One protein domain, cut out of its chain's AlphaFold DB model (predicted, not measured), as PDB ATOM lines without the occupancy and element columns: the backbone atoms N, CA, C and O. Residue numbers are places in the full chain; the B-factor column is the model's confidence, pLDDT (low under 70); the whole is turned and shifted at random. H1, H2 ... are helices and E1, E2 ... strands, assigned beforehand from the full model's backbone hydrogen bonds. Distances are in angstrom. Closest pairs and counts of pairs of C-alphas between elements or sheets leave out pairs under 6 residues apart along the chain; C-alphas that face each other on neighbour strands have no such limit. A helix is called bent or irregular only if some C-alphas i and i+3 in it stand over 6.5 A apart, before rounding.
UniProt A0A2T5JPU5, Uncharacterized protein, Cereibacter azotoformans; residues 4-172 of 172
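What this domain is: This is residues 4 to 172 of the 172 residues of an uncharacterized protein of Cereibacter azotoformans (UniProt A0A2T5JPU5). What shape do the atoms make? A body of crossed helices, with H3 in its middle touching H1, H4 and H7, makes one end, and a twisted antiparallel sheet of three strands makes the other, with H4 packed along E2 on one face. Residues 132 to 144, mostly the far part of H6, stick out. What is it made of, and how large is it? The printed part has 169 residues, with eight named helices and three named strands in the order H1 H2 H3 H4 H5 E1 E2 H6 E3 H7 H8; the class is mixed, helices and strands, and the sheet's order is E2 E1 E3. It is compact, with a radius of gyration of the C-alphas of 17.2 A and spans of 52 by 35 by 32 A.

Where its parts are: Where are the first helices? H1 is residues 4 to 14, beginning at C-alpha 4, (7.295, -35.793, -36.683), and H2 is residues 18 to 26. H3, residues 51 to 64, is 20.2 A long, H4, residues 69 to 82, is 19.6 A long, and H5 is residues 93 to 99. Where are the strands, and what lies between them? E1, residues 104 to 112, is 26.1 A long and begins at C-alpha 104, (2.807, -48.142, -60.359); E2, residues 118 to 126, is 25.6 A long. H6, residues 127 to 142, is 20.9 A long with a kink of 39 degrees near residue 136, and E3, residues 149 to 156, is 21.7 A long. What ends the printed part? H7 is residues 158 to 165 and is only just irregular: C-alphas 161 and 164 are 6.9 A apart. H8, residues 167 to 170, ends at C-alpha 170, (17.329, -36.833, -53.451).

How they stand to each other: What does the hub H3 touch? With residues 52 to 57 alone it touches H1, the closest C-alphas being those of Ile 6 and Leu 53, 5.6 A apart. With residues 53 to 58 alone it touches H7, closest at the C-alphas of Leu 54 and Val 162, 6.0 A. H3 and H4 form a helical hairpin at a tilt of 36 degrees, only just steep, closest at the C-alphas of Leu 59 and Leu 72, 6.4 A. How are the strands joined? E1 and E2 are a hairpin, with N 107 and O 123 at 2.8 A, and E1 and E3 have N 108 and O 154 at 2.8 A, within hydrogen-bond range. E2, H6 and E3 are a split strand-helix-strand unit, two strands running the same way with E1 between them, and its crossover is right-handed. Which helices are on the sheet? H4 lies over E2 at a height over the sheet of 7.8 A, its C-alpha of Val 75 being 5.9 A from that of Val 122; H7 is on the same face, over none of the strands. H3 and H6 only graze the sheet, with residues 58 to 62 and 127 to 131; H5 is on it and only just touches H7, with 3 pairs of C-alphas within 8 A, the closest being those of Leu 98 and His 159, 6.1 A. What of the other helices and the helix backbones? H1 touches H2, closest at the C-alphas of Ser 11 and Asp 18, 5.0 A, while H8 is close to but not clearly touching H3, the C-alphas of Leu 51 and Leu 169 being 7.2 A apart. Every O i to N i+4 pair is within hydrogen-bond range in H1, H2, H3 and H5, against 9 of 10 in H4, 8 of 12 in H6 and 2 of 4 in H7; H8 is too short for such a pair.

The domain as a whole: How far does it reach? The two C-alphas farthest apart are those of Thr 41 and Asp 146, 52.9 A. Is any link long or cut? The link from H2 to H3 is long, with 24 residues, of which 36 to 37 pair antiparallel with 47 to 48; the printed part has no cut. Where is confidence low? The mean pLDDT of the printed part is 80.1, and residues 83 to 101, 131 to 147 and 170 to 172 of the model are under 70.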
ATOM      1  N   ALA A   4       7.933 -37.100 -36.537       93.19
ATOM      2  CA  ALA A   4       7.295 -35.793 -36.683       93.19
ATOM      3  C   ALA A   4       7.661 -35.112 -38.015       93.19
ATOM      4  O   ALA A   4       6.801 -34.528 -38.654       93.19
ATOM      5  N   GLU A   5       8.901 -35.258 -38.493       93.81
ATOM      6  CA  GLU A   5       9.312 -34.727 -39.804       93.81
ATOM      7  C   GLU A   5       8.597 -35.446 -40.956       93.81
ATOM      8  O   GLU A   5       8.242 -34.817 -41.949       93.81
ATOM      9  N   ILE A   6       8.361 -36.759 -40.825       94.00
ATOM     10  CA  ILE A   6       7.529 -37.505 -41.782       94.00
ATOM     11  C   ILE A   6       6.113 -36.922 -41.798       94.00
ATOM     12  O   ILE A   6       5.575 -36.655 -42.869       94.00
ATOM     13  N   ALA A   7       5.512 -36.714 -40.627       95.69
ATOM     14  CA  ALA A   7       4.154 -36.195 -40.524       95.69
ATOM     15  C   ALA A   7       4.015 -34.774 -41.099       95.69
ATOM     16  O   ALA A   7       3.113 -34.551 -41.907       95.69
ATOM     17  N   ALA A   8       4.961 -33.878 -40.807       94.81
ATOM     18  CA  ALA A   8       4.998 -32.520 -41.347       94.81
ATOM     19  C   ALA A   8       5.085 -32.502 -42.883       94.81
ATOM     20  O   ALA A   8       4.256 -31.875 -43.541       94.81
ATOM     21  N   ARG A   9       6.005 -33.277 -43.478       93.94
ATOM     22  CA  ARG A   9       6.129 -33.374 -44.949       93.94
ATOM     23  C   ARG A   9       4.863 -33.929 -45.605       93.94
ATOM     24  O   ARG A   9       4.457 -33.484 -46.675       93.94
ATOM     25  N   LEU A  10       4.212 -34.909 -44.976       94.44
ATOM     26  CA  LEU A  10       2.944 -35.448 -45.477       94.44
ATOM     27  C   LEU A  10       1.777 -34.470 -45.292       94.44
ATOM     28  O   LEU A  10       0.871 -34.447 -46.128       94.44
ATOM     29  N   SER A  11       1.791 -33.672 -44.226       95.00
ATOM     30  CA  SER A  11       0.829 -32.596 -43.974       95.00
ATOM     31  C   SER A  11       0.892 -31.551 -45.084       95.00
ATOM     32  O   SER A  11      -0.130 -31.281 -45.713       95.00
ATOM     33  N   GLU A  12       2.091 -31.059 -45.411       92.88
ATOM     34  CA  GLU A  12       2.318 -30.093 -46.498       92.88
ATOM     35  C   GLU A  12       1.758 -30.579 -47.841       92.88
ATOM     36  O   GLU A  12       1.123 -29.819 -48.568       92.88
ATOM     37  N   LEU A  13       1.918 -31.868 -48.147       89.69
ATOM     38  CA  LEU A  13       1.460 -32.444 -49.415       89.69
ATOM     39  C   LEU A  13      -0.031 -32.756 -49.473       89.69
ATOM     40  O   LEU A  13      -0.607 -32.810 -50.557       89.69
ATOM     41  N   THR A  14      -0.650 -33.051 -48.333       88.44
ATOM     42  CA  THR A  14      -2.050 -33.501 -48.291       88.44
ATOM     43  C   THR A  14      -3.012 -32.436 -47.783       88.44
ATOM     44  O   THR A  14      -4.222 -32.654 -47.837       88.44
ATOM     45  N   GLY A  15      -2.504 -31.317 -47.259       90.81
ATOM     46  CA  GLY A  15      -3.299 -30.295 -46.574       90.81
ATOM     47  C   GLY A  15      -3.967 -30.799 -45.289       90.81
ATOM     48  O   GLY A  15      -4.876 -30.157 -44.767       90.81
ATOM     49  N   ARG A  16      -3.573 -31.978 -44.791       91.25
ATOM     50  CA  ARG A  16      -4.111 -32.571 -43.563       91.25
ATOM     51  C   ARG A  16      -3.291 -32.114 -42.370       91.25
ATOM     52  O   ARG A  16      -2.089 -31.959 -42.475       91.25
ATOM     53  N   ASP A  17      -3.944 -32.009 -41.221       95.31
ATOM     54  CA  ASP A  17      -3.305 -31.639 -39.960       95.31
ATOM     55  C   ASP A  17      -2.137 -32.575 -39.577       95.31
ATOM     56  O   ASP A  17      -2.323 -33.792 -39.440       95.31
ATOM     57  N   ASP A  18      -0.951 -31.992 -39.381       95.12
ATOM     58  CA  ASP A  18       0.282 -32.684 -38.980       95.12
ATOM     59  C   ASP A  18       0.090 -33.482 -37.685       95.12
ATOM     60  O   ASP A  18       0.368 -34.681 -37.644       95.12
ATOM     61  N   ALA A  19      -0.491 -32.876 -36.645       95.44
ATOM     62  CA  ALA A  19      -0.679 -33.552 -35.362       95.44
ATOM     63  C   ALA A  19      -1.552 -34.813 -35.498       95.44
ATOM     64  O   ALA A  19      -1.249 -35.843 -34.885       95.44
ATOM     65  N   LYS A  20      -2.588 -34.780 -36.347       95.56
ATOM     66  CA  LYS A  20      -3.401 -35.958 -36.687       95.56
ATOM     67  C   LYS A  20      -2.604 -37.007 -37.452       95.56
ATOM     68  O   LYS A  20      -2.719 -38.188 -37.119       95.56
ATOM     69  N   ILE A  21      -1.803 -36.623 -38.448       96.38
ATOM     70  CA  ILE A  21      -0.942 -37.576 -39.167       96.38
ATOM     71  C   ILE A  21       0.040 -38.221 -38.186       96.38
ATOM     72  O   ILE A  21       0.120 -39.446 -38.111       96.38
ATOM     73  N   HIS A  22       0.738 -37.420 -37.388       96.31
ATOM     74  CA  HIS A  22       1.701 -37.895 -36.407       96.31
ATOM     75  C   HIS A  22       1.061 -38.837 -35.376       96.31
ATOM     76  O   HIS A  22       1.629 -39.887 -35.066       96.31
ATOM     77  N   ALA A  23      -0.142 -38.520 -34.885       95.62
ATOM     78  CA  ALA A  23      -0.890 -39.385 -33.974       95.62
ATOM     79  C   ALA A  23      -1.213 -40.748 -34.608       95.62
ATOM     80  O   ALA A  23      -1.017 -41.782 -33.966       95.62
ATOM     81  N   VAL A  24      -1.639 -40.760 -35.875       95.31
ATOM     82  CA  VAL A  24      -1.889 -41.998 -36.626       95.31
ATOM     83  C   VAL A  24      -0.601 -42.799 -36.802       95.31
ATOM     84  O   VAL A  24      -0.585 -43.986 -36.487       95.31
ATOM     85  N   LEU A  25       0.493 -42.169 -37.238       94.94
ATOM     86  CA  LEU A  25       1.773 -42.852 -37.455       94.94
ATOM     87  C   LEU A  25       2.374 -43.414 -36.156       94.94
ATOM     88  O   LEU A  25       3.042 -44.447 -36.176       94.94
ATOM     89  N   ARG A  26       2.126 -42.762 -35.016       94.56
ATOM     90  CA  ARG A  26       2.578 -43.216 -33.692       94.56
ATOM     91  C   ARG A  26       1.693 -44.319 -33.098       94.56
ATOM     92  O   ARG A  26       2.130 -44.984 -32.154       94.56
ATOM     93  N   ALA A  27       0.479 -44.513 -33.610       93.88
ATOM     94  CA  ALA A  27      -0.466 -45.483 -33.070       93.88
ATOM     95  C   ALA A  27       0.100 -46.919 -33.122       93.88
ATOM     96  O   ALA A  27       0.811 -47.258 -34.074       93.88
ATOM     97  N   PRO A  28      -0.245 -47.801 -32.159       92.00
ATOM     98  CA  PRO A  28       0.257 -49.180 -32.113       92.00
ATOM     99  C   PRO A  28      -0.010 -49.999 -33.382       92.00
ATOM    100  O   PRO A  28       0.736 -50.923 -33.676       92.00
ATOM    101  N   ALA A  29      -1.048 -49.647 -34.141       90.31
ATOM    102  CA  ALA A  29      -1.391 -50.296 -35.401       90.31
ATOM    103  C   ALA A  29      -0.472 -49.908 -36.573       90.31
ATOM    104  O   ALA A  29      -0.279 -50.704 -37.487       90.31
ATOM    105  N   MET A  30       0.077 -48.690 -36.566       93.25
ATOM    106  CA  MET A  30       0.829 -48.133 -37.696       93.25
ATOM    107  C   MET A  30       2.331 -48.111 -37.430       93.25
ATOM    108  O   MET A  30       3.125 -48.438 -38.307       93.25
ATOM    109  N   LYS A  31       2.730 -47.779 -36.199       91.94
ATOM    110  CA  LYS A  31       4.136 -47.646 -35.812       91.94
ATOM    111  C   LYS A  31       4.983 -48.890 -36.140       91.94
ATOM    112  O   LYS A  31       6.077 -48.698 -36.659       91.94
ATOM    113  N   PRO A  32       4.522 -50.140 -35.911       91.75
ATOM    114  CA  PRO A  32       5.293 -51.339 -36.261       91.75
ATOM    115  C   PRO A  32       5.435 -51.579 -37.768       91.75
ATOM    116  O   PRO A  32       6.260 -52.391 -38.182       91.75
ATOM    117  N   LEU A  33       4.618 -50.919 -38.593       92.94
ATOM    118  CA  LEU A  33       4.695 -51.040 -40.047       92.94
ATOM    119  C   LEU A  33       5.821 -50.175 -40.627       92.94
ATOM    120  O   LEU A  33       6.301 -50.465 -41.719       92.94
ATOM    121  N   LEU A  34       6.270 -49.162 -39.884       91.44
ATOM    122  CA  LEU A  34       7.395 -48.310 -40.249       91.44
ATOM    123  C   LEU A  34       8.710 -48.868 -39.700       91.44
ATOM    124  O   LEU A  34       8.784 -49.383 -38.582       91.44
ATOM    125  N   ARG A  35       9.776 -48.731 -40.481       87.31
ATOM    126  CA  ARG A  35      11.117 -49.203 -40.134       87.31
ATOM    127  C   ARG A  35      11.903 -48.083 -39.479       87.31
ATOM    128  O   ARG A  35      12.237 -47.083 -40.109       87.31
ATOM    129  N   VAL A  36      12.211 -48.281 -38.206       89.50
ATOM    130  CA  VAL A  36      12.954 -47.324 -37.395       89.50
ATOM    131  C   VAL A  36      14.320 -47.895 -37.036       89.50
ATOM    132  O   VAL A  36      14.423 -49.011 -36.527       89.50
ATOM    133  N   SER A  37      15.369 -47.120 -37.278       85.62
ATOM    134  CA  SER A  37      16.685 -47.363 -36.706       85.62
ATOM    135  C   SER A  37      16.670 -46.888 -35.251       85.62
ATOM    136  O   SER A  37      16.251 -45.754 -34.987       85.62
ATOM    137  N   PRO A  38      17.083 -47.724 -34.284       82.12
ATOM    138  CA  PRO A  38      17.158 -47.293 -32.896       82.12
ATOM    139  C   PRO A  38      18.124 -46.112 -32.771       82.12
ATOM    140  O   PRO A  38      19.148 -46.056 -33.451       82.12
ATOM    141  N   GLY A  39      17.783 -45.157 -31.905       79.44
ATOM    142  CA  GLY A  39      18.685 -44.057 -31.593       79.44
ATOM    143  C   GLY A  39      19.929 -44.543 -30.830       79.44
ATOM    144  O   GLY A  39      19.961 -45.679 -30.353       79.44
ATOM    145  N   PRO A  40      20.937 -43.673 -30.642       76.25
ATOM    146  CA  PRO A  40      22.191 -44.028 -29.969       76.25
ATOM    147  C   PRO A  40      22.004 -44.483 -28.512       76.25
ATOM    148  O   PRO A  40      22.894 -45.102 -27.939       76.25
ATOM    149  N   THR A  41      20.847 -44.197 -27.904       80.62
ATOM    150  CA  THR A  41      20.468 -44.711 -26.584       80.62
ATOM    151  C   THR A  41      19.036 -45.257 -26.593       80.62
ATOM    152  O   THR A  41      18.226 -44.812 -27.409       80.62
ATOM    153  N   PRO A  42      18.656 -46.130 -25.635       72.88
ATOM    154  CA  PRO A  42      17.289 -46.656 -25.526       72.88
ATOM    155  C   PRO A  42      16.196 -45.592 -25.342       72.88
ATOM    156  O   PRO A  42      15.025 -45.857 -25.605       72.88
ATOM    157  N   LYS A  43      16.561 -44.394 -24.860       76.25
ATOM    158  CA  LYS A  43      15.643 -43.261 -24.657       76.25
ATOM    159  C   LYS A  43      15.657 -42.266 -25.820       76.25
ATOM    160  O   LYS A  43      14.800 -41.387 -25.872       76.25
ATOM    161  N   SER A  44      16.625 -42.373 -26.728       73.94
ATOM    162  CA  SER A  44      16.720 -41.492 -27.886       73.94
ATOM    163  C   SER A  44      15.588 -41.804 -28.867       73.94
ATOM    164  O   SER A  44      15.286 -42.979 -29.093       73.94
ATOM    165  N   PRO A  45      14.971 -40.784 -29.492       80.06
ATOM    166  CA  PRO A  45      14.051 -41.022 -30.591       80.06
ATOM    167  C   PRO A  45      14.757 -41.842 -31.676       80.06
ATOM    168  O   PRO A  45      15.951 -41.656 -31.928       80.06
ATOM    169  N   GLY A  46      14.023 -42.769 -32.285       85.38
ATOM    170  CA  GLY A  46      14.530 -43.533 -33.416       85.38
ATOM    171  C   GLY A  46      14.544 -42.701 -34.697       85.38
ATOM    172  O   GLY A  46      13.796 -41.725 -34.828       85.38
ATOM    173  N   ASP A  47      15.399 -43.097 -35.628       88.94
ATOM    174  CA  ASP A  47      15.563 -42.451 -36.921       88.94
ATOM    175  C   ASP A  47      14.959 -43.296 -38.033       88.94
ATOM    176  O   ASP A  47      15.199 -44.492 -38.149       88.94
ATOM    177  N   TYR A  48      14.160 -42.650 -38.867       88.94
ATOM    178  CA  TYR A  48      13.534 -43.240 -40.036       88.94
ATOM    179  C   TYR A  48      14.333 -42.855 -41.275       88.94
ATOM    180  O   TYR A  48      14.750 -41.697 -41.430       88.94
ATOM    181  N   ALA A  49      14.538 -43.828 -42.159       85.44
ATOM    182  CA  ALA A  49      15.132 -43.581 -43.463       85.44
ATOM    183  C   ALA A  49      14.181 -42.726 -44.326       85.44
ATOM    184  O   ALA A  49      12.966 -42.845 -44.166       85.44
ATOM    185  N   PRO A  50      14.687 -41.924 -45.281       82.88
ATOM    186  CA  PRO A  50      13.839 -41.127 -46.175       82.88
ATOM    187  C   PRO A  50      12.749 -41.945 -46.888       82.88
ATOM    188  O   PRO A  50      11.617 -41.493 -47.023       82.88
ATOM    189  N   LEU A  51      13.040 -43.201 -47.249       82.75
ATOM    190  CA  LEU A  51      12.078 -44.125 -47.870       82.75
ATOM    191  C   LEU A  51      10.825 -44.397 -47.022       82.75
ATOM    192  O   LEU A  51       9.772 -44.741 -47.565       82.75
ATOM    193  N   GLU A  52      10.900 -44.216 -45.705       88.69
ATOM    194  CA  GLU A  52       9.750 -44.391 -44.817       88.69
ATOM    195  C   GLU A  52       8.692 -43.303 -45.012       88.69
ATOM    196  O   GLU A  52       7.525 -43.533 -44.705       88.69
ATOM    197  N   LEU A  53       9.052 -42.164 -45.616       90.25
ATOM    198  CA  LEU A  53       8.099 -41.148 -46.055       90.25
ATOM    199  C   LEU A  53       7.139 -41.704 -47.121       90.25
ATOM    200  O   LEU A  53       5.923 -41.519 -47.028       90.25
ATOM    201  N   LEU A  54       7.668 -42.456 -48.093       88.19
ATOM    202  CA  LEU A  54       6.865 -43.110 -49.130       88.19
ATOM    203  C   LEU A  54       5.977 -44.201 -48.541       88.19
ATOM    204  O   LEU A  54       4.780 -44.272 -48.833       88.19
ATOM    205  N   ARG A  55       6.564 -45.039 -47.679       90.81
ATOM    206  CA  ARG A  55       5.848 -46.116 -46.990       90.81
ATOM    207  C   ARG A  55       4.689 -45.556 -46.172       90.81
ATOM    208  O   ARG A  55       3.563 -46.025 -46.320       90.81
ATOM    209  N   ALA A  56       4.938 -44.517 -45.376       94.00
ATOM    210  CA  ALA A  56       3.915 -43.837 -44.592       94.00
ATOM    211  C   ALA A  56       2.798 -43.273 -45.483       94.00
ATOM    212  O   ALA A  56       1.620 -43.467 -45.176       94.00
ATOM    213  N   ARG A  57       3.130 -42.646 -46.620       93.69
ATOM    214  CA  ARG A  57       2.126 -42.112 -47.556       93.69
ATOM    215  C   ARG A  57       1.197 -43.191 -48.109       93.69
ATOM    216  O   ARG A  57      -0.014 -42.957 -48.183       93.69
ATOM    217  N   LEU A  58       1.754 -44.336 -48.503       92.88
ATOM    218  CA  LEU A  58       1.001 -45.461 -49.067       92.88
ATOM    219  C   LEU A  58       0.153 -46.166 -48.003       92.88
ATOM    220  O   LEU A  58      -1.011 -46.466 -48.260       92.88
ATOM    221  N   LEU A  59       0.686 -46.363 -46.795       94.88
ATOM    222  CA  LEU A  59      -0.069 -46.944 -45.680       94.88
ATOM    223  C   LEU A  59      -1.221 -46.032 -45.231       94.88
ATOM    224  O   LEU A  59      -2.326 -46.518 -45.006       94.88
ATOM    225  N   LEU A  60      -1.008 -44.712 -45.174       95.25
ATOM    226  CA  LEU A  60      -2.076 -43.746 -44.882       95.25
ATOM    227  C   LEU A  60      -3.149 -43.714 -45.974       95.25
ATOM    228  O   LEU A  60      -4.324 -43.536 -45.657       95.25
ATOM    229  N   ALA A  61      -2.769 -43.877 -47.245       94.81
ATOM    230  CA  ALA A  61      -3.734 -44.007 -48.334       94.81
ATOM    231  C   ALA A  61      -4.550 -45.299 -48.188       94.81
ATOM    232  O   ALA A  61      -5.773 -45.240 -48.226       94.81
ATOM    233  N   GLY A  62      -3.892 -46.431 -47.919       94.94
ATOM    234  CA  GLY A  62      -4.563 -47.703 -47.651       94.94
ATOM    235  C   GLY A  62      -5.535 -47.622 -46.474       94.94
ATOM    236  O   GLY A  62      -6.676 -48.066 -46.585       94.94
ATOM    237  N   GLN A  63      -5.130 -46.979 -45.378       94.81
ATOM    238  CA  GLN A  63      -6.004 -46.743 -44.231       94.81
ATOM    239  C   GLN A  63      -7.193 -45.845 -44.606       94.81
ATOM    240  O   GLN A  63      -8.317 -46.115 -44.198       94.81
ATOM    241  N   GLY A  64      -6.963 -44.797 -45.406       93.56
ATOM    242  CA  GLY A  64      -8.021 -43.926 -45.932       93.56
ATOM    243  C   GLY A  64      -9.003 -44.645 -46.862       93.56
ATOM    244  O   GLY A  64     -10.168 -44.269 -46.914       93.56
ATOM    245  N   CYS A  65      -8.559 -45.707 -47.536       93.50
ATOM    246  CA  CYS A  65      -9.396 -46.608 -48.331       93.50
ATOM    247  C   CYS A  65     -10.093 -47.698 -47.492       93.50
ATOM    248  O   CYS A  65     -10.736 -48.574 -48.063       93.50
ATOM    249  N   GLY A  66      -9.965 -47.675 -46.161       93.94
ATOM    250  CA  GLY A  66     -10.650 -48.608 -45.264       93.94
ATOM    251  C   GLY A  66      -9.936 -49.941 -45.037       93.94
ATOM    252  O   GLY A  66     -10.555 -50.867 -44.520       93.94
ATOM    253  N   LEU A  67      -8.648 -50.066 -45.387       94.31
ATOM    254  CA  LEU A  67      -7.882 -51.265 -45.047       94.31
ATOM    255  C   LEU A  67      -7.745 -51.412 -43.528       94.31
ATOM    256  O   LEU A  67      -7.345 -50.481 -42.822       94.31
ATOM    257  N   SER A  68      -8.029 -52.613 -43.037       93.81
ATOM    258  CA  SER A  68      -7.790 -52.998 -41.649       93.81
ATOM    259  C   SER A  68      -6.293 -53.067 -41.338       93.81
ATOM    260  O   SER A  68      -5.440 -53.136 -42.225       93.81
ATOM    261  N   VAL A  69      -5.948 -53.116 -40.050       92.88
ATOM    262  CA  VAL A  69      -4.549 -53.221 -39.597       92.88
ATOM    263  C   VAL A  69      -3.856 -54.468 -40.161       92.88
ATOM    264  O   VAL A  69      -2.703 -54.395 -40.586       92.88
ATOM    265  N   ALA A  70      -4.561 -55.601 -40.221       92.50
ATOM    266  CA  ALA A  70      -4.026 -56.840 -40.781       92.50
ATOM    267  C   ALA A  70      -3.733 -56.709 -42.288       92.50
ATOM    268  O   ALA A  70      -2.714 -57.192 -42.779       92.50
ATOM    269  N   GLU A  71      -4.588 -56.002 -43.023       94.12
ATOM    270  CA  GLU A  71      -4.416 -55.764 -44.459       94.12
ATOM    271  C   GLU A  71      -3.293 -54.766 -44.732       94.12
ATOM    272  O   GLU A  71      -2.470 -54.993 -45.619       94.12
ATOM    273  N   LEU A  72      -3.182 -53.717 -43.915       95.56
ATOM    274  CA  LEU A  72      -2.046 -52.797 -43.938       95.56
ATOM    275  C   LEU A  72      -0.725 -53.521 -43.658       95.56
ATOM    276  O   LEU A  72       0.283 -53.207 -44.289       95.56
ATOM    277  N   ALA A  73      -0.717 -54.534 -42.789       94.12
ATOM    278  CA  ALA A  73       0.459 -55.376 -42.587       94.12
ATOM    279  C   ALA A  73       0.814 -56.187 -43.848       94.12
ATOM    280  O   ALA A  73       1.990 -56.260 -44.208       94.12
ATOM    281  N   ARG A  74      -0.175 -56.727 -44.578       92.88
ATOM    282  CA  ARG A  74       0.061 -57.394 -45.877       92.88
ATOM    283  C   ARG A  74       0.596 -56.413 -46.925       92.88
ATOM    284  O   ARG A  74       1.544 -56.746 -47.638       92.88
ATOM    285  N   VAL A  75       0.072 -55.183 -46.962       91.75
ATOM    286  CA  VAL A  75       0.617 -54.100 -47.800       91.75
ATOM    287  C   VAL A  75       2.062 -53.803 -47.420       91.75
ATOM    288  O   VAL A  75       2.920 -53.732 -48.294       91.75
ATOM    289  N   ASN A  76       2.367 -53.715 -46.128       92.06
ATOM    290  CA  ASN A  76       3.719 -53.473 -45.644       92.06
ATOM    291  C   ASN A  76       4.707 -54.573 -46.068       92.06
ATOM    292  O   ASN A  76       5.831 -54.283 -46.483       92.06
ATOM    293  N   VAL A  77       4.283 -55.839 -46.010       89.75
ATOM    294  CA  VAL A  77       5.070 -56.985 -46.490       89.75
ATOM    295  C   VAL A  77       5.312 -56.899 -47.998       89.75
ATOM    296  O   VAL A  77       6.438 -57.128 -48.442       89.75
ATOM    297  N   ALA A  78       4.304 -56.533 -48.791       85.75
ATOM    298  CA  ALA A  78       4.474 -56.332 -50.230       85.75
ATOM    299  C   ALA A  78       5.419 -55.152 -50.532       85.75
ATOM    300  O   ALA A  78       6.325 -55.283 -51.357       85.75
ATOM    301  N   LEU A  79       5.299 -54.046 -49.793       85.69
ATOM    302  CA  LEU A  79       6.192 -52.887 -49.890       85.69
ATOM    303  C   LEU A  79       7.639 -53.232 -49.535       85.69
ATOM    304  O   LEU A  79       8.557 -52.656 -50.102       85.69
ATOM    305  N   ASN A  80       7.877 -54.181 -48.628       83.44
ATOM    306  CA  ASN A  80       9.233 -54.643 -48.310       83.44
ATOM    307  C   ASN A  80       9.921 -55.339 -49.491       83.44
ATOM    308  O   ASN A  80      11.145 -55.306 -49.575       83.44
ATOM    309  N   LYS A  81       9.142 -55.979 -50.369       78.62
ATOM    310  CA  LYS A  81       9.642 -56.637 -51.583       78.62
ATOM    311  C   LYS A  81       9.810 -55.639 -52.725       78.62
ATOM    312  O   LYS A  81      10.809 -55.682 -53.426       78.62
ATOM    313  N   ALA A  82       8.837 -54.745 -52.882       71.19
ATOM    314  CA  ALA A  82       8.795 -53.741 -53.942       71.19
ATOM    315  C   ALA A  82       9.775 -52.573 -53.718       71.19
ATOM    316  O   ALA A  82      10.308 -52.006 -54.664       71.19
ATOM    317  N   ILE A  83      10.021 -52.215 -52.458       68.75
ATOM    318  CA  ILE A  83      10.918 -51.134 -52.041       68.75
ATOM    319  C   ILE A  83      11.877 -51.721 -50.994       68.75
ATOM    320  O   ILE A  83      11.719 -51.475 -49.790       68.75
ATOM    321  N   PRO A  84      12.832 -52.571 -51.412       64.56
ATOM    322  CA  PRO A  84      13.782 -53.148 -50.479       64.56
ATOM    323  C   PRO A  84      14.668 -52.038 -49.893       64.56
ATOM    324  O   PRO A  84      15.009 -51.079 -50.592       64.56
ATOM    325  N   PRO A  85      15.069 -52.144 -48.617       58.53
ATOM    326  CA  PRO A  85      16.076 -51.251 -48.065       58.53
ATOM    327  C   PRO A  85      17.393 -51.528 -48.809       58.53
ATOM    328  O   PRO A  85      17.879 -52.657 -48.785       58.53
ATOM    329  N   LYS A  86      17.967 -50.540 -49.499       56.88
ATOM    330  CA  LYS A  86      19.350 -50.664 -49.987       56.88
ATOM    331  C   LYS A  86      20.315 -50.328 -48.852       56.88
ATOM    332  O   LYS A  86      20.095 -49.370 -48.110       56.88
ATOM    333  N   GLU A  87      21.414 -51.069 -48.767       50.53
ATOM    334  CA  GLU A  87      22.603 -50.604 -48.053       50.53
ATOM    335  C   GLU A  87      23.201 -49.407 -48.814       50.53
ATOM    336  O   GLU A  87      23.304 -49.426 -50.041       50.53
ATOM    337  N   GLY A  88      23.550 -48.333 -48.099       46.81
ATOM    338  CA  GLY A  88      24.241 -47.177 -48.688       46.81
ATOM    339  C   GLY A  88      23.363 -46.097 -49.338       46.81
ATOM    340  O   GLY A  88      23.868 -45.325 -50.145       46.81
ATOM    341  N   GLY A  89      22.065 -46.014 -49.017       44.31
ATOM    342  CA  GLY A  89      21.259 -44.808 -49.288       44.31
ATOM    343  C   GLY A  89      20.827 -44.570 -50.741       44.31
ATOM    344  O   GLY A  89      20.170 -43.573 -51.018       44.31
ATOM    345  N   ARG A  90      21.128 -45.475 -51.681       44.81
ATOM    346  CA  ARG A  90      20.612 -45.362 -53.055       44.81
ATOM    347  C   ARG A  90      19.105 -45.597 -53.095       44.81
ATOM    348  O   ARG A  90      18.601 -46.555 -52.509       44.81
ATOM    349  N   VAL A  91      18.412 -44.777 -53.876       54.53
ATOM    350  CA  VAL A  91      17.006 -44.972 -54.222       54.53
ATOM    351  C   VAL A  91      16.857 -46.346 -54.931       54.53
ATOM    352  O   VAL A  91      17.666 -46.704 -55.796       54.53
ATOM    353  N   PRO A  92      15.938 -47.226 -54.491       59.94
ATOM    354  CA  PRO A  92      15.615 -48.474 -55.184       59.94
ATOM    355  C   PRO A  92      15.335 -48.256 -56.677       59.94
ATOM    356  O   PRO A  92      14.672 -47.292 -57.033       59.94
ATOM    357  N   THR A  93      15.769 -49.171 -57.549       57.09
ATOM    358  CA  THR A  93      15.573 -49.093 -59.016       57.09
ATOM    359  C   THR A  93      14.092 -48.939 -59.401       57.09
ATOM    360  O   THR A  93      13.741 -48.297 -60.379       57.09
ATOM    361  N   HIS A  94      13.192 -49.460 -58.566       60.84
ATOM    362  CA  HIS A  94      11.745 -49.295 -58.700       60.84
ATOM    363  C   HIS A  94      11.258 -47.854 -58.495       60.84
ATOM    364  O   HIS A  94      10.254 -47.450 -59.071       60.84
ATOM    365  N   LEU A  95      11.969 -47.061 -57.695       62.19
ATOM    366  CA  LEU A  95      11.685 -45.641 -57.512       62.19
ATOM    367  C   LEU A  95      12.258 -44.783 -58.643       62.19
ATOM    368  O   LEU A  95      11.670 -43.755 -58.958       62.19
ATOM    369  N   GLU A  96      13.338 -45.226 -59.291       63.28
ATOM    370  CA  GLU A  96      13.818 -44.642 -60.553       63.28
ATOM    371  C   GLU A  96      12.809 -44.895 -61.683       63.28
ATOM    372  O   GLU A  96      12.515 -43.991 -62.454       63.28
ATOM    373  N   ALA A  97      12.204 -46.085 -61.724       61.75
ATOM    374  CA  ALA A  97      11.140 -46.431 -62.666       61.75
ATOM    375  C   ALA A  97       9.850 -45.612 -62.431       61.75
ATOM    376  O   ALA A  97       9.260 -45.068 -63.364       61.75
ATOM    377  N   LEU A  98       9.470 -45.416 -61.163       64.12
ATOM    378  CA  LEU A  98       8.427 -44.467 -60.751       64.12
ATOM    379  C   LEU A  98       8.760 -43.019 -61.152       64.12
ATOM    380  O   LEU A  98       7.880 -42.301 -61.621       64.12
ATOM    381  N   ALA A  99      10.016 -42.585 -60.991       59.81
ATOM    382  CA  ALA A  99      10.482 -41.268 -61.434       59.81
ATOM    383  C   ALA A  99      10.456 -41.126 -62.966       59.81
ATOM    384  O   ALA A  99      10.219 -40.036 -63.479       59.81
ATOM    385  N   ALA A 100      10.661 -42.232 -63.684       62.25
ATOM    386  CA  ALA A 100      10.586 -42.320 -65.139       62.25
ATOM    387  C   ALA A 100       9.144 -42.374 -65.680       62.25
ATOM    388  O   ALA A 100       8.955 -42.459 -66.892       62.25
ATOM    389  N   GLY A 101       8.131 -42.289 -64.810       63.00
ATOM    390  CA  GLY A 101       6.727 -42.199 -65.206       63.00
ATOM    391  C   GLY A 101       6.004 -43.540 -65.323       63.00
ATOM    392  O   GLY A 101       4.908 -43.572 -65.874       63.00
ATOM    393  N   GLU A 102       6.561 -44.638 -64.801       74.88
ATOM    394  CA  GLU A 102       5.806 -45.891 -64.725       74.88
ATOM    395  C   GLU A 102       4.613 -45.764 -63.762       74.88
ATOM    396  O   GLU A 102       4.757 -45.402 -62.588       74.88
ATOM    397  N   GLU A 103       3.421 -46.125 -64.242       82.44
ATOM    398  CA  GLU A 103       2.164 -46.058 -63.491       82.44
ATOM    399  C   GLU A 103       2.055 -47.200 -62.476       82.44
ATOM    400  O   GLU A 103       1.279 -48.141 -62.605       82.44
ATOM    401  N   TRP A 104       2.869 -47.154 -61.428       83.50
ATOM    402  CA  TRP A 104       2.807 -48.142 -60.359       83.50
ATOM    403  C   TRP A 104       1.521 -48.023 -59.544       83.50
ATOM    404  O   TRP A 104       1.071 -46.918 -59.201       83.50
ATOM    405  N   ILE A 105       0.992 -49.178 -59.147       88.25
ATOM    406  CA  ILE A 105      -0.188 -49.303 -58.291       88.25
ATOM    407  C   ILE A 105       0.071 -50.259 -57.122       88.25
ATOM    408  O   ILE A 105       0.888 -51.177 -57.207       88.25
ATOM    409  N   VAL A 106      -0.656 -50.060 -56.021       89.25
ATOM    410  CA  VAL A 106      -0.893 -51.105 -55.016       89.25
ATOM    411  C   VAL A 106      -2.269 -51.688 -55.305       89.25
ATOM    412  O   VAL A 106      -3.279 -51.001 -55.150       89.25
ATOM    413  N   ARG A 107      -2.309 -52.952 -55.719       89.62
ATOM    414  CA  ARG A 107      -3.545 -53.701 -55.945       89.62
ATOM    415  C   ARG A 107      -3.802 -54.617 -54.759       89.62
ATOM    416  O   ARG A 107      -2.957 -55.448 -54.427       89.62
ATOM    417  N   VAL A 108      -4.972 -54.486 -54.146       90.81
ATOM    418  CA  VAL A 108      -5.451 -55.371 -53.081       90.81
ATOM    419  C   VAL A 108      -6.687 -56.093 -53.594       90.81
ATOM    420  O   VAL A 108      -7.712 -55.463 -53.836       90.81
ATOM    421  N   ARG A 109      -6.585 -57.407 -53.792       89.50
ATOM    422  CA  ARG A 109      -7.725 -58.261 -54.135       89.50
ATOM    423  C   ARG A 109      -8.284 -58.877 -52.862       89.50
ATOM    424  O   ARG A 109      -7.513 -59.434 -52.079       89.50
ATOM    425  N   PHE A 110      -9.589 -58.784 -52.674       88.69
ATOM    426  CA  PHE A 110     -10.292 -59.407 -51.564       88.69
ATOM    427  C   PHE A 110     -10.997 -60.658 -52.058       88.69
ATOM    428  O   PHE A 110     -11.774 -60.579 -53.004       88.69
ATOM    429  N   ASN A 111     -10.737 -61.779 -51.399       86.94
ATOM    430  CA  ASN A 111     -11.408 -63.044 -51.649       86.94
ATOM    431  C   ASN A 111     -12.062 -63.535 -50.358       86.94
ATOM    432  O   ASN A 111     -11.613 -63.185 -49.268       86.94
ATOM    433  N   GLU A 112     -13.092 -64.352 -50.489       86.50
ATOM    434  CA  GLU A 112     -13.637 -65.177 -49.416       86.50
ATOM    435  C   GLU A 112     -13.123 -66.604 -49.600       86.50
ATOM    436  O   GLU A 112     -13.205 -67.149 -50.707       86.50
ATOM    437  N   ASP A 113     -12.544 -67.180 -48.547       84.38
ATOM    438  CA  ASP A 113     -12.126 -68.582 -48.549       84.38
ATOM    439  C   ASP A 113     -13.285 -69.532 -48.196       84.38
ATOM    440  O   ASP A 113     -14.397 -69.113 -47.886       84.38
ATOM    441  N   MET A 114     -13.031 -70.843 -48.223       83.56
ATOM    442  CA  MET A 114     -14.053 -71.861 -47.927       83.56
ATOM    443  C   MET A 114     -14.605 -71.814 -46.499       83.56
ATOM    444  O   MET A 114     -15.636 -72.431 -46.232       83.56
ATOM    445  N   ALA A 115     -13.922 -71.136 -45.574       87.44
ATOM    446  CA  ALA A 115     -14.413 -70.921 -44.220       87.44
ATOM    447  C   ALA A 115     -15.296 -69.663 -44.113       87.44
ATOM    448  O   ALA A 115     -15.830 -69.397 -43.037       87.44
ATOM    449  N   GLY A 116     -15.471 -68.911 -45.205       85.88
ATOM    450  CA  GLY A 116     -16.165 -67.625 -45.206       85.88
ATOM    451  C   GLY A 116     -15.281 -66.469 -44.730       85.88
ATOM    452  O   GLY A 116     -15.794 -65.394 -44.422       85.88
ATOM    453  N   GLU A 117     -13.964 -66.667 -44.621       87.81
ATOM    454  CA  GLU A 117     -13.058 -65.649 -44.093       87.81
ATOM    455  C   GLU A 117     -12.504 -64.757 -45.208       87.81
ATOM    456  O   GLU A 117     -12.081 -65.207 -46.278       87.81
ATOM    457  N   ARG A 118     -12.464 -63.448 -44.935       87.06
ATOM    458  CA  ARG A 118     -11.963 -62.448 -45.884       87.06
ATOM    459  C   ARG A 118     -10.439 -62.478 -45.953       87.06
ATOM    460  O   ARG A 118      -9.739 -62.113 -45.006       87.06
ATOM    461  N   GLN A 119      -9.916 -62.789 -47.133       86.62
ATOM    462  CA  GLN A 119      -8.496 -62.769 -47.456       86.62
ATOM    463  C   GLN A 119      -8.144 -61.575 -48.345       86.62
ATOM    464  O   GLN A 119      -8.806 -61.306 -49.341       86.62
ATOM    465  N   ALA A 120      -7.056 -60.875 -48.017       87.12
ATOM    466  CA  ALA A 120      -6.512 -59.792 -48.837       87.12
ATOM    467  C   ALA A 120      -5.183 -60.197 -49.488       87.12
ATOM    468  O   ALA A 120      -4.199 -60.490 -48.800       87.12
ATOM    469  N   TYR A 121      -5.125 -60.169 -50.812       87.38
ATOM    470  CA  TYR A 121      -3.932 -60.455 -51.601       87.38
ATOM    471  C   TYR A 121      -3.375 -59.153 -52.168       87.38
ATOM    472  O   TYR A 121      -4.048 -58.471 -52.940       87.38
ATOM    473  N   VAL A 122      -2.151 -58.794 -51.774       87.31
ATOM    474  CA  VAL A 122      -1.532 -57.519 -52.163       87.31
ATOM    475  C   VAL A 122      -0.450 -57.734 -53.209       87.31
ATOM    476  O   VAL A 122       0.481 -58.509 -52.994       87.31
ATOM    477  N   THR A 123      -0.531 -56.976 -54.299       86.19
ATOM    478  CA  THR A 123       0.511 -56.908 -55.326       86.19
ATOM    479  C   THR A 123       0.876 -55.452 -55.602       86.19
ATOM    480  O   THR A 123       0.008 -54.583 -55.585       86.19
ATOM    481  N   ILE A 124       2.163 -55.174 -55.820       85.00
ATOM    482  CA  ILE A 124       2.686 -53.825 -56.074       85.00
ATOM    483  C   ILE A 124       3.613 -53.896 -57.281       85.00
ATOM    484  O   ILE A 124       4.461 -54.787 -57.337       85.00
ATOM    485  N   GLY A 125       3.441 -52.982 -58.229       81.19
ATOM    486  CA  GLY A 125       4.211 -52.946 -59.471       81.19
ATOM    487  C   GLY A 125       3.548 -52.072 -60.538       81.19
ATOM    488  O   GLY A 125       2.532 -51.433 -60.237       81.19
ATOM    489  N   PRO A 126       4.099 -52.054 -61.765       82.56
ATOM    490  CA  PRO A 126       3.532 -51.317 -62.892       82.56
ATOM    491  C   PRO A 126       2.118 -51.799 -63.227       82.56
ATOM    492  O   PRO A 126       1.872 -53.006 -63.287       82.56
ATOM    493  N   GLU A 127       1.193 -50.874 -63.475       82.12
ATOM    494  CA  GLU A 127      -0.201 -51.189 -63.810       82.12
ATOM    495  C   GLU A 127      -0.316 -52.112 -65.027       82.12
ATOM    496  O   GLU A 127      -1.015 -53.121 -64.948       82.12
ATOM    497  N   ALA A 128       0.438 -51.846 -66.099       74.94
ATOM    498  CA  ALA A 128       0.467 -52.695 -67.292       74.94
ATOM    499  C   ALA A 128       0.823 -54.155 -66.948       74.94
ATOM    500  O   ALA A 128       0.080 -55.081 -67.266       74.94
ATOM    501  N   GLU A 129       1.891 -54.368 -66.171       74.00
ATOM    502  CA  GLU A 129       2.297 -55.714 -65.764       74.00
ATOM    503  C   GLU A 129       1.283 -56.394 -64.843       74.00
ATOM    504  O   GLU A 129       1.146 -57.615 -64.877       74.00
ATOM    505  N   LEU A 130       0.599 -55.644 -63.982       71.06
ATOM    506  CA  LEU A 130      -0.386 -56.190 -63.046       71.06
ATOM    507  C   LEU A 130      -1.749 -56.442 -63.684       71.06
ATOM    508  O   LEU A 130      -2.543 -57.209 -63.133       71.06
ATOM    509  N   THR A 131      -2.018 -55.818 -64.821       65.31
ATOM    510  CA  THR A 131      -3.205 -56.079 -65.632       65.31
ATOM    511  C   THR A 131      -2.976 -57.337 -66.478       65.31
ATOM    512  O   THR A 131      -3.826 -58.226 -66.481       65.31
ATOM    513  N   ASP A 132      -1.769 -57.506 -67.032       53.91
ATOM    514  CA  ASP A 132      -1.392 -58.660 -67.862       53.91
ATOM    515  C   ASP A 132      -1.048 -59.924 -67.045       53.91
ATOM    516  O   ASP A 132      -1.509 -61.025 -67.359       53.91
ATOM    517  N   LYS A 133      -0.320 -59.804 -65.922       48.38
ATOM    518  CA  LYS A 133       0.011 -60.946 -65.032       48.38
ATOM    519  C   LYS A 133      -1.207 -61.515 -64.307       48.38
ATOM    520  O   LYS A 133      -1.135 -62.632 -63.794       48.38
ATOM    521  N   VAL A 134      -2.319 -60.782 -64.254       48.72
ATOM    522  CA  VAL A 134      -3.593 -61.314 -63.759       48.72
ATOM    523  C   VAL A 134      -4.249 -62.235 -64.778       48.72
ATOM    524  O   VAL A 134      -4.926 -63.154 -64.351       48.72
ATOM    525  N   SER A 135      -3.953 -62.138 -66.073       48.22
ATOM    526  CA  SER A 135      -4.379 -63.189 -67.002       48.22
ATOM    527  C   SER A 135      -3.591 -64.486 -66.778       48.22
ATOM    528  O   SER A 135      -4.184 -65.546 -66.636       48.22
ATOM    529  N   GLU A 136      -2.264 -64.449 -66.627       43.28
ATOM    530  CA  GLU A 136      -1.475 -65.698 -66.595       43.28
ATOM    531  C   GLU A 136      -1.281 -66.319 -65.199       43.28
ATOM    532  O   GLU A 136      -1.368 -67.541 -65.039       43.28
ATOM    533  N   ARG A 137      -1.052 -65.513 -64.150       45.56
ATOM    534  CA  ARG A 137      -0.905 -66.027 -62.774       45.56
ATOM    535  C   ARG A 137      -2.240 -66.236 -62.070       45.56
ATOM    536  O   ARG A 137      -2.286 -67.117 -61.213       45.56
ATOM    537  N   ALA A 138      -3.309 -65.511 -62.425       46.28
ATOM    538  CA  ALA A 138      -4.636 -65.892 -61.940       46.28
ATOM    539  C   ALA A 138      -5.042 -67.241 -62.533       46.28
ATOM    540  O   ALA A 138      -5.468 -68.073 -61.754       46.28
ATOM    541  N   HIS A 139      -4.748 -67.543 -63.806       42.62
ATOM    542  CA  HIS A 139      -4.968 -68.886 -64.369       42.62
ATOM    543  C   HIS A 139      -4.118 -69.994 -63.716       42.62
ATOM    544  O   HIS A 139      -4.571 -71.134 -63.586       42.62
ATOM    545  N   ALA A 140      -2.884 -69.702 -63.288       42.12
ATOM    546  CA  ALA A 140      -2.037 -70.686 -62.604       42.12
ATOM    547  C   ALA A 140      -2.406 -70.886 -61.121       42.12
ATOM    548  O   ALA A 140      -2.333 -72.011 -60.634       42.12
ATOM    549  N   ALA A 141      -2.835 -69.830 -60.419       48.72
ATOM    550  CA  ALA A 141      -3.331 -69.911 -59.045       48.72
ATOM    551  C   ALA A 141      -4.794 -70.392 -58.970       48.72
ATOM    552  O   ALA A 141      -5.142 -71.069 -58.013       48.72
ATOM    553  N   GLN A 142      -5.626 -70.131 -59.990       46.91
ATOM    554  CA  GLN A 142      -7.004 -70.642 -60.097       46.91
ATOM    555  C   GLN A 142      -7.045 -72.164 -60.096       46.91
ATOM    556  O   GLN A 142      -7.890 -72.726 -59.420       46.91
ATOM    557  N   ARG A 143      -6.066 -72.841 -60.709       45.78
ATOM    558  CA  ARG A 143      -5.966 -74.311 -60.644       45.78
ATOM    559  C   ARG A 143      -5.692 -74.876 -59.239       45.78
ATOM    560  O   ARG A 143      -5.761 -76.086 -59.065       45.78
ATOM    561  N   GLY A 144      -5.370 -74.035 -58.251       48.41
ATOM    562  CA  GLY A 144      -5.305 -74.406 -56.831       48.41
ATOM    563  C   GLY A 144      -6.361 -73.719 -55.951       48.41
ATOM    564  O   GLY A 144      -6.352 -73.935 -54.744       48.41
ATOM    565  N   LEU A 145      -7.235 -72.887 -56.536       52.41
ATOM    566  CA  LEU A 145      -8.187 -71.990 -55.863       52.41
ATOM    567  C   LEU A 145      -9.599 -72.096 -56.468       52.41
ATOM    568  O   LEU A 145     -10.328 -71.106 -56.482       52.41
ATOM    569  N   ASP A 146     -10.025 -73.278 -56.922       54.25
ATOM    570  CA  ASP A 146     -11.392 -73.548 -57.433       54.25
ATOM    571  C   ASP A 146     -12.516 -73.325 -56.380       54.25
ATOM    572  O   ASP A 146     -13.664 -73.737 -56.552       54.25
ATOM    573  N   HIS A 147     -12.189 -72.685 -55.258       60.47
ATOM    574  CA  HIS A 147     -12.949 -72.613 -54.020       60.47
ATOM    575  C   HIS A 147     -12.901 -71.227 -53.343       60.47
ATOM    576  O   HIS A 147     -13.439 -71.074 -52.251       60.47
ATOM    577  N   GLU A 148     -12.265 -70.216 -53.946       72.50
ATOM    578  CA  GLU A 148     -12.302 -68.838 -53.428       72.50
ATOM    579  C   GLU A 148     -13.237 -67.951 -54.261       72.50
ATOM    580  O   GLU A 148     -13.183 -67.964 -55.493       72.50
ATOM    581  N   THR A 149     -14.052 -67.132 -53.593       80.69
ATOM    582  CA  THR A 149     -14.933 -66.153 -54.256       80.69
ATOM    583  C   THR A 149     -14.282 -64.774 -54.239       80.69
ATOM    584  O   THR A 149     -13.968 -64.257 -53.170       80.69
ATOM    585  N   GLU A 150     -14.074 -64.146 -55.401       84.50
ATOM    586  CA  GLU A 150     -13.580 -62.763 -55.453       84.50
ATOM    587  C   GLU A 150     -14.670 -61.794 -54.971       84.50
ATOM    588  O   GLU A 150     -15.753 -61.714 -55.549       84.50
ATOM    589  N   LEU A 151     -14.367 -61.041 -53.914       85.94
ATOM    590  CA  LEU A 151     -15.258 -60.045 -53.315       85.94
ATOM    591  C   LEU A 151     -15.058 -58.650 -53.920       85.94
ATOM    592  O   LEU A 151     -15.974 -57.830 -53.918       85.94
ATOM    593  N   GLY A 152     -13.851 -58.352 -54.404       86.56
ATOM    594  CA  GLY A 152     -13.557 -57.093 -55.078       86.56
ATOM    595  C   GLY A 152     -12.079 -56.723 -55.099       86.56
ATOM    596  O   GLY A 152     -11.218 -57.413 -54.548       86.56
ATOM    597  N   VAL A 153     -11.786 -55.583 -55.723       89.81
ATOM    598  CA  VAL A 153     -10.424 -55.077 -55.903       89.81
ATOM    599  C   VAL A 153     -10.345 -53.610 -55.495       89.81
ATOM    600  O   VAL A 153     -11.124 -52.781 -55.956       89.81
ATOM    601  N   LEU A 154      -9.350 -53.286 -54.671       91.88
ATOM    602  CA  LEU A 154      -8.915 -51.920 -54.400       91.88
ATOM    603  C   LEU A 154      -7.622 -51.640 -55.173       91.88
ATOM    604  O   LEU A 154      -6.656 -52.399 -55.079       91.88
ATOM    605  N   VAL A 155      -7.591 -50.517 -55.888       91.69
ATOM    606  CA  VAL A 155      -6.398 -50.018 -56.580       91.69
ATOM    607  C   VAL A 155      -6.008 -48.670 -55.989       91.69
ATOM    608  O   VAL A 155      -6.788 -47.721 -56.009       91.69
ATOM    609  N   ILE A 156      -4.790 -48.583 -55.460       91.38
ATOM    610  CA  ILE A 156      -4.201 -47.339 -54.963       91.38
ATOM    611  C   ILE A 156      -3.134 -46.895 -55.976       91.38
ATOM    612  O   ILE A 156      -2.165 -47.634 -56.175       91.38
ATOM    613  N   PRO A 157      -3.257 -45.704 -56.595       89.50
ATOM    614  CA  PRO A 157      -2.321 -45.226 -57.611       89.50
ATOM    615  C   PRO A 157      -1.012 -44.759 -56.966       89.50
ATOM    616  O   PRO A 157      -0.801 -43.570 -56.724       89.50
ATOM    617  N   ALA A 158      -0.135 -45.712 -56.647       87.94
ATOM    618  CA  ALA A 158       1.102 -45.478 -55.909       87.94
ATOM    619  C   ALA A 158       1.971 -44.397 -56.563       87.94
ATOM    620  O   ALA A 158       2.486 -43.536 -55.850       87.94
ATOM    621  N   HIS A 159       2.057 -44.382 -57.897       85.31
ATOM    622  CA  HIS A 159       2.802 -43.371 -58.648       85.31
ATOM    623  C   HIS A 159       2.364 -41.940 -58.327       85.31
ATOM    624  O   HIS A 159       3.204 -41.106 -58.003       85.31
ATOM    625  N   ARG A 160       1.056 -41.655 -58.292       87.31
ATOM    626  CA  ARG A 160       0.545 -40.302 -57.983       87.31
ATOM    627  C   ARG A 160       0.811 -39.893 -56.543       87.31
ATOM    628  O   ARG A 160       0.960 -38.713 -56.250       87.31
ATOM    629  N   LEU A 161       0.835 -40.867 -55.638       88.62
ATOM    630  CA  LEU A 161       1.069 -40.624 -54.219       88.62
ATOM    631  C   LEU A 161       2.550 -40.395 -53.908       88.62
ATOM    632  O   LEU A 161       2.863 -39.650 -52.982       88.62
ATOM    633  N   VAL A 162       3.436 -41.053 -54.654       85.19
ATOM    634  CA  VAL A 162       4.883 -41.067 -54.419       85.19
ATOM    635  C   VAL A 162       5.616 -40.030 -55.264       85.19
ATOM    636  O   VAL A 162       6.585 -39.466 -54.771       85.19
ATOM    637  N   ALA A 163       5.163 -39.715 -56.480       84.81
ATOM    638  CA  ALA A 163       5.854 -38.779 -57.370       84.81
ATOM    639  C   ALA A 163       6.171 -37.413 -56.721       84.81
ATOM    640  O   ALA A 163       7.323 -36.988 -56.811       84.81
ATOM    641  N   PRO A 164       5.250 -36.762 -55.975       87.31
ATOM    642  CA  PRO A 164       5.555 -35.498 -55.292       87.31
ATOM    643  C   PRO A 164       6.613 -35.619 -54.185       87.31
ATOM    644  O   PRO A 164       7.182 -34.621 -53.758       87.31
ATOM    645  N   LEU A 165       6.860 -36.836 -53.694       86.00
ATOM    646  CA  LEU A 165       7.812 -37.122 -52.625       86.00
ATOM    647  C   LEU A 165       9.217 -37.420 -53.149       86.00
ATOM    648  O   LEU A 165      10.164 -37.329 -52.374       86.00
ATOM    649  N   LEU A 166       9.367 -37.786 -54.426       80.62
ATOM    650  CA  LEU A 166      10.648 -38.217 -54.993       80.62
ATOM    651  C   LEU A 166      11.758 -37.155 -54.887       80.62
ATOM    652  O   LEU A 166      12.848 -37.530 -54.455       80.62
ATOM    653  N   PRO A 167      11.519 -35.855 -55.172       80.62
ATOM    654  CA  PRO A 167      12.555 -34.828 -55.015       80.62
ATOM    655  C   PRO A 167      13.082 -34.727 -53.574       80.62
ATOM    656  O   PRO A 167      14.275 -34.552 -53.343       80.62
ATOM    657  N   LEU A 168      12.205 -34.951 -52.590       75.75
ATOM    658  CA  LEU A 168      12.545 -34.892 -51.164       75.75
ATOM    659  C   LEU A 168      13.454 -36.045 -50.714       75.75
ATOM    660  O   LEU A 168      13.990 -36.004 -49.609       75.75
ATOM    661  N   LEU A 169      13.593 -37.092 -51.534       71.44
ATOM    662  CA  LEU A 169      14.469 -38.234 -51.267       71.44
ATOM    663  C   LEU A 169      15.878 -38.041 -51.834       71.44
ATOM    664  O   LEU A 169      16.784 -38.759 -51.421       71.44
ATOM    665  N   THR A 170      16.050 -37.117 -52.781       62.12
ATOM    666  CA  THR A 170      17.329 -36.833 -53.451       62.12
ATOM    667  C   THR A 170      18.060 -35.618 -52.881       62.12
ATOM    668  O   THR A 170      19.246 -35.456 -53.135       62.12
ATOM    669  N   GLU A 171      17.372 -34.775 -52.109       52.28
ATOM    670  CA  GLU A 171      17.933 -33.579 -51.456       52.28
ATOM    671  C   GLU A 171      18.563 -33.858 -50.071       52.28
ATOM    672  O   GLU A 171      18.916 -32.918 -49.359       52.28
ATOM    673  N   GLY A 172      18.673 -35.131 -49.666       45.47
ATOM    674  CA  GLY A 172      19.147 -35.564 -48.343       45.47
ATOM    675  C   GLY A 172      20.525 -36.205 -48.338       45.47
ATOM    676  O   GLY A 172      20.851 -36.919 -49.311       45.47
TER     677      GLY A 172